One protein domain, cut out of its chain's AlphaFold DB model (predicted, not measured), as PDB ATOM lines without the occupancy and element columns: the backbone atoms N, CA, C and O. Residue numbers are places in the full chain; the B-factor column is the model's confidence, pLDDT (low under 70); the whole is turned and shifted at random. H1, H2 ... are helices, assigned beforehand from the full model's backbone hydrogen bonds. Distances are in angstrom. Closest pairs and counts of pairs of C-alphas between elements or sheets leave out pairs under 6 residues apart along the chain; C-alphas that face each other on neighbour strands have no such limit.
ATOM      1  N   ASN A   2     198.265 217.197 216.476       63.59
ATOM      2  CA  ASN A   2     198.864 217.783 215.266       63.59
ATOM      3  C   ASN A   2     199.915 216.879 214.587       63.59
ATOM      4  O   ASN A   2     199.934 216.818 213.364       63.59
ATOM      5  N   SER A   3     200.718 216.120 215.349       72.94
ATOM      6  CA  SER A   3     201.761 215.248 214.771       72.94
ATOM      7  C   SER A   3     201.222 214.091 213.920       72.94
ATOM      8  O   SER A   3     201.785 213.782 212.882       72.94
ATOM      9  N   MET A   4     200.085 213.486 214.284       81.69
ATOM     10  CA  MET A   4     199.532 212.371 213.494       81.69
ATOM     11  C   MET A   4     199.058 212.812 212.104       81.69
ATOM     12  O   MET A   4     199.219 212.085 211.129       81.69
ATOM     13  N   LEU A   5     198.495 214.018 211.999       88.31
ATOM     14  CA  LEU A   5     198.059 214.585 210.722       88.31
ATOM     15  C   LEU A   5     199.251 214.924 209.822       88.31
ATOM     16  O   LEU A   5     199.195 214.676 208.619       88.31
ATOM     17  N   THR A   6     200.339 215.442 210.401       90.62
ATOM     18  CA  THR A   6     201.567 215.723 209.649       90.62
ATOM     19  C   THR A   6     202.240 214.448 209.155       90.62
ATOM     20  O   THR A   6     202.690 214.422 208.013       90.62
ATOM     21  N   ASP A   7     202.245 213.378 209.953       91.25
ATOM     22  CA  ASP A   7     202.850 212.098 209.564       91.25
ATOM     23  C   ASP A   7     202.083 211.450 208.400       91.25
ATOM     24  O   ASP A   7     202.681 211.006 207.418       91.25
ATOM     25  N   ILE A   8     200.747 211.474 208.450       94.19
ATOM     26  CA  ILE A   8     199.889 210.986 207.358       94.19
ATOM     27  C   ILE A   8     200.101 211.819 206.088       94.19
ATOM     28  O   ILE A   8     200.250 211.257 205.001       94.19
ATOM     29  N   ALA A   9     200.151 213.149 206.209       93.56
ATOM     30  CA  ALA A   9     200.407 214.029 205.073       93.56
ATOM     31  C   ALA A   9     201.791 213.770 204.452       93.56
ATOM     32  O   ALA A   9     201.908 213.699 203.229       93.56
ATOM     33  N   ALA A  10     202.820 213.562 205.277       94.44
ATOM     34  CA  ALA A  10     204.168 213.250 204.816       94.44
ATOM     35  C   ALA A  10     204.220 211.923 204.042       94.44
ATOM     36  O   ALA A  10     204.813 211.868 202.963       94.44
ATOM     37  N   ILE A  11     203.551 210.877 204.537       96.38
ATOM     38  CA  ILE A  11     203.450 209.584 203.842       96.38
ATOM     39  C   ILE A  11     202.751 209.747 202.489       96.38
ATOM     40  O   ILE A  11     203.205 209.192 201.490       96.38
ATOM     41  N   LEU A  12     201.673 210.529 202.435       96.50
ATOM     42  CA  LEU A  12     200.905 210.748 201.210       96.50
ATOM     43  C   LEU A  12     201.736 211.498 200.158       96.50
ATOM     44  O   LEU A  12     201.780 211.094 198.997       96.50
ATOM     45  N   VAL A  13     202.464 212.539 200.573       96.88
ATOM     46  CA  VAL A  13     203.396 213.268 199.700       96.88
ATOM     47  C   VAL A  13     204.514 212.349 199.208       96.88
ATOM     48  O   VAL A  13     204.835 212.360 198.021       96.88
ATOM     49  N   LEU A  14     205.075 211.507 200.079       97.19
ATOM     50  CA  LEU A  14     206.109 210.549 199.695       97.19
ATOM     51  C   LEU A  14     205.586 209.537 198.664       97.19
ATOM     52  O   LEU A  14     206.238 209.304 197.646       97.19
ATOM     53  N   PHE A  15     204.382 209.001 198.869       97.44
ATOM     54  CA  PHE A  15     203.723 208.129 197.896       97.44
ATOM     55  C   PHE A  15     203.467 208.829 196.565       97.44
ATOM     56  O   PHE A  15     203.695 208.235 195.511       97.44
ATOM     57  N   LEU A  16     203.033 210.091 196.592       97.19
ATOM     58  CA  LEU A  16     202.829 210.882 195.384       97.19
ATOM     59  C   LEU A  16     204.141 211.036 194.603       97.19
ATOM     60  O   LEU A  16     204.156 210.836 193.392       97.19
ATOM     61  N   ILE A  17     205.247 211.331 195.288       97.31
ATOM     62  CA  ILE A  17     206.570 211.451 194.663       97.31
ATOM     63  C   ILE A  17     206.979 210.125 194.016       97.31
ATOM     64  O   ILE A  17     207.338 210.102 192.839       97.31
ATOM     65  N   VAL A  18     206.874 209.013 194.749       97.25
ATOM     66  CA  VAL A  18     207.198 207.677 194.222       97.25
ATOM     67  C   VAL A  18     206.329 207.341 193.010       97.25
ATOM     68  O   VAL A  18     206.838 206.847 192.005       97.25
ATOM     69  N   PHE A  19     205.037 207.659 193.062       97.06
ATOM     70  CA  PHE A  19     204.113 207.454 191.952       97.06
ATOM     71  C   PHE A  19     204.498 208.268 190.709       97.06
ATOM     72  O   PHE A  19     204.499 207.732 189.600       97.06
ATOM     73  N   LEU A  20     204.868 209.543 190.874       96.56
ATOM     74  CA  LEU A  20     205.310 210.392 189.764       96.56
ATOM     75  C   LEU A  20     206.600 209.864 189.125       96.56
ATOM     76  O   LEU A  20     206.693 209.806 187.899       96.56
ATOM     77  N   ILE A  21     207.558 209.416 189.940       96.62
ATOM     78  CA  ILE A  21     208.800 208.801 189.457       96.62
ATOM     79  C   ILE A  21     208.490 207.513 188.689       96.62
ATOM     80  O   ILE A  21     208.967 207.328 187.570       96.62
ATOM     81  N   PHE A  22     207.661 206.633 189.253       97.06
ATOM     82  CA  PHE A  22     207.284 205.379 188.606       97.06
ATOM     83  C   PHE A  22     206.590 205.620 187.259       97.06
ATOM     84  O   PHE A  22     206.929 204.985 186.259       97.06
ATOM     85  N   ARG A  23     205.668 206.589 187.204       95.50
ATOM     86  CA  ARG A  23     205.003 207.010 185.965       95.50
ATOM     87  C   ARG A  23     206.014 207.436 184.897       95.50
ATOM     88  O   ARG A  23     205.881 207.025 183.746       95.50
ATOM     89  N   GLU A  24     207.008 208.237 185.267       94.31
ATOM     90  CA  GLU A  24     208.042 208.710 184.343       94.31
ATOM     91  C   GLU A  24     208.936 207.562 183.846       94.31
ATOM     92  O   GLU A  24     209.249 207.486 182.656       94.31
ATOM     93  N   ILE A  25     209.291 206.613 184.720       95.38
ATOM     94  CA  ILE A  25     210.063 205.415 184.352       95.38
ATOM     95  C   ILE A  25     209.300 204.575 183.325       95.38
ATOM     96  O   ILE A  25     209.860 204.208 182.289       95.38
ATOM     97  N   VAL A  26     208.019 204.296 183.578       95.38
ATOM     98  CA  VAL A  26     207.172 203.524 182.655       95.38
ATOM     99  C   VAL A  26     207.022 204.251 181.321       95.38
ATOM    100  O   VAL A  26     207.123 203.626 180.263       95.38
ATOM    101  N   PHE A  27     206.834 205.573 181.348       92.06
ATOM    102  CA  PHE A  27     206.761 206.379 180.133       92.06
ATOM    103  C   PHE A  27     208.053 206.270 179.312       92.06
ATOM    104  O   PHE A  27     208.005 205.918 178.131       92.06
ATOM    105  N   ARG A  28     209.214 206.469 179.944       91.44
ATOM    106  CA  ARG A  28     210.527 206.358 179.287       91.44
ATOM    107  C   ARG A  28     210.792 204.964 178.741       91.44
ATOM    108  O   ARG A  28     211.302 204.835 177.628       91.44
ATOM    109  N   TRP A  29     210.418 203.924 179.480       94.06
ATOM    110  CA  TRP A  29     210.546 202.551 179.005       94.06
ATOM    111  C   TRP A  29     209.678 202.308 177.765       94.06
ATOM    112  O   TRP A  29     210.180 201.816 176.754       94.06
ATOM    113  N   ARG A  30     208.409 202.727 177.779       91.56
ATOM    114  CA  ARG A  30     207.509 202.574 176.626       91.56
ATOM    115  C   ARG A  30     208.026 203.302 175.384       91.56
ATOM    116  O   ARG A  30     207.919 202.766 174.284       91.56
ATOM    117  N   ILE A  31     208.590 204.501 175.545       89.56
ATOM    118  CA  ILE A  31     209.229 205.227 174.438       89.56
ATOM    119  C   ILE A  31     210.433 204.450 173.913       89.56
ATOM    120  O   ILE A  31     210.519 204.223 172.711       89.56
ATOM    121  N   ARG A  32     211.315 203.965 174.795       88.56
ATOM    122  CA  ARG A  32     212.486 203.170 174.399       88.56
ATOM    123  C   ARG A  32     212.100 201.936 173.578       88.56
ATOM    124  O   ARG A  32     212.778 201.636 172.603       88.56
ATOM    125  N   LEU A  33     211.014 201.249 173.937       88.12
ATOM    126  CA  LEU A  33     210.502 200.112 173.164       88.12
ATOM    127  C   LEU A  33     210.022 200.530 171.770       88.12
ATOM    128  O   LEU A  33     210.394 199.890 170.794       88.12
ATOM    129  N   ARG A  34     209.254 201.622 171.667       87.38
ATOM    130  CA  ARG A  34     208.790 202.144 170.372       87.38
ATOM    131  C   ARG A  34     209.950 202.580 169.470       87.38
ATOM    132  O   ARG A  34     209.928 202.285 168.281       87.38
ATOM    133  N   VAL A  35     211.000 203.186 170.039       87.38
ATOM    134  CA  VAL A  35     212.221 203.539 169.290       87.38
ATOM    135  C   VAL A  35     212.905 202.286 168.738       87.38
ATOM    136  O   VAL A  35     213.270 202.258 167.569       87.38
ATOM    137  N   LEU A  36     213.051 201.235 169.553       86.94
ATOM    138  CA  LEU A  36     213.655 199.968 169.117       86.94
ATOM    139  C   LEU A  36     212.842 199.268 168.021       86.94
ATOM    140  O   LEU A  36     213.416 198.582 167.183       86.94
ATOM    141  N   MET A  37     211.520 199.440 168.027       90.31
ATOM    142  CA  MET A  37     210.627 198.909 166.995       90.31
ATOM    143  C   MET A  37     210.614 199.752 165.710       90.31
ATOM    144  O   MET A  37     209.995 199.334 164.736       90.31
ATOM    145  N   GLY A  38     211.287 200.909 165.685       83.00
ATOM    146  CA  GLY A  38     211.292 201.803 164.524       83.00
ATOM    147  C   GLY A  38     209.930 202.443 164.247       83.00
ATOM    148  O   GLY A  38     209.605 202.721 163.097       83.00
ATOM    149  N   ASP A  39     209.119 202.643 165.287       85.38
ATOM    150  CA  ASP A  39     207.775 203.204 165.167       85.38
ATOM    151  C   ASP A  39     207.827 204.679 164.719       85.38
ATOM    152  O   ASP A  39     208.202 205.568 165.487       85.38
ATOM    153  N   ALA A  40     207.450 204.943 163.463       79.94
ATOM    154  CA  ALA A  40     207.459 206.279 162.865       79.94
ATOM    155  C   ALA A  40     206.407 207.224 163.474       79.94
ATOM    156  O   ALA A  40     206.532 208.443 163.343       79.94
ATOM    157  N   GLU A  41     205.399 206.699 164.180       83.00
ATOM    158  CA  GLU A  41     204.386 207.517 164.855       83.00
ATOM    159  C   GLU A  41     205.002 208.376 165.976       83.00
ATOM    160  O   GLU A  41     204.502 209.458 166.281       83.00
ATOM    161  N   LEU A  42     206.160 207.968 166.516       80.69
ATOM    162  CA  LEU A  42     206.951 208.754 167.472       80.69
ATOM    163  C   LEU A  42     207.349 210.141 166.951       80.69
ATOM    164  O   LEU A  42     207.523 211.049 167.760       80.69
ATOM    165  N   LEU A  43     207.492 210.313 165.632       79.00
ATOM    166  CA  LEU A  43     207.844 211.600 165.025       79.00
ATOM    167  C   LEU A  43     206.704 212.625 165.121       79.00
ATOM    168  O   LEU A  43     206.958 213.824 165.055       79.00
ATOM    169  N   ASN A  44     205.465 212.160 165.305       81.19
ATOM    170  CA  ASN A  44     204.275 213.002 165.419       81.19
ATOM    171  C   ASN A  44     203.798 213.173 166.877       81.19
ATOM    172  O   ASN A  44     202.828 213.889 167.128       81.19
ATOM    173  N   ASP A  45     204.448 212.524 167.851       83.56
ATOM    174  CA  ASP A  45     204.051 212.582 169.262       83.56
ATOM    175  C   ASP A  45     204.564 213.877 169.917       83.56
ATOM    176  O   ASP A  45     205.762 214.066 170.129       83.56
TER     177      ASP A  45
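This is residues 2 to 45 of the 73 residues of an uncharacterized protein of Euryarchaeota archaeon TMED192 (UniProt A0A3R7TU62). One long, nearly straight helix, H1, makes almost the whole length, and after its last residue, Leu 36, the backbone turns aside into a small hook holding the short helix H2. The printed part has 44 residues with two named helices, H1 then H2, and no named strand: an all-helix rod. It is extended, with a radius of gyration of the C-alphas of 17.5 A and spans of 54 by 16 by 6 A.

H1, residues 2 to 36, stands free over residues 2 to 30. A tight link of 3 residues leads to H2, residues 40 to 44. The two are close but not clearly touching; their closest C-alphas, those of Arg 34 and Leu 42, are 7.4 A apart. Every O i to N i+4 pair of H1 is within hydrogen-bond range; in H2 0 of 1 is, but 2 of 2 O i to N i+3 pairs are.

H1 runs 51.6 A from C-alpha 2 at (198.864, 217.783, 215.266) to C-alpha 36 at (213.655, 199.968, 169.117). H2 spans 7.9 A and ends with C-alpha 44 at (204.275, 213.002, 165.419).

The C-alphas farthest apart, those of Asn 2 and Gly 38, are 54.6 A apart. The printed part has no cut. Mean pLDDT of the printed part is 89.9, with residue 2 under 70.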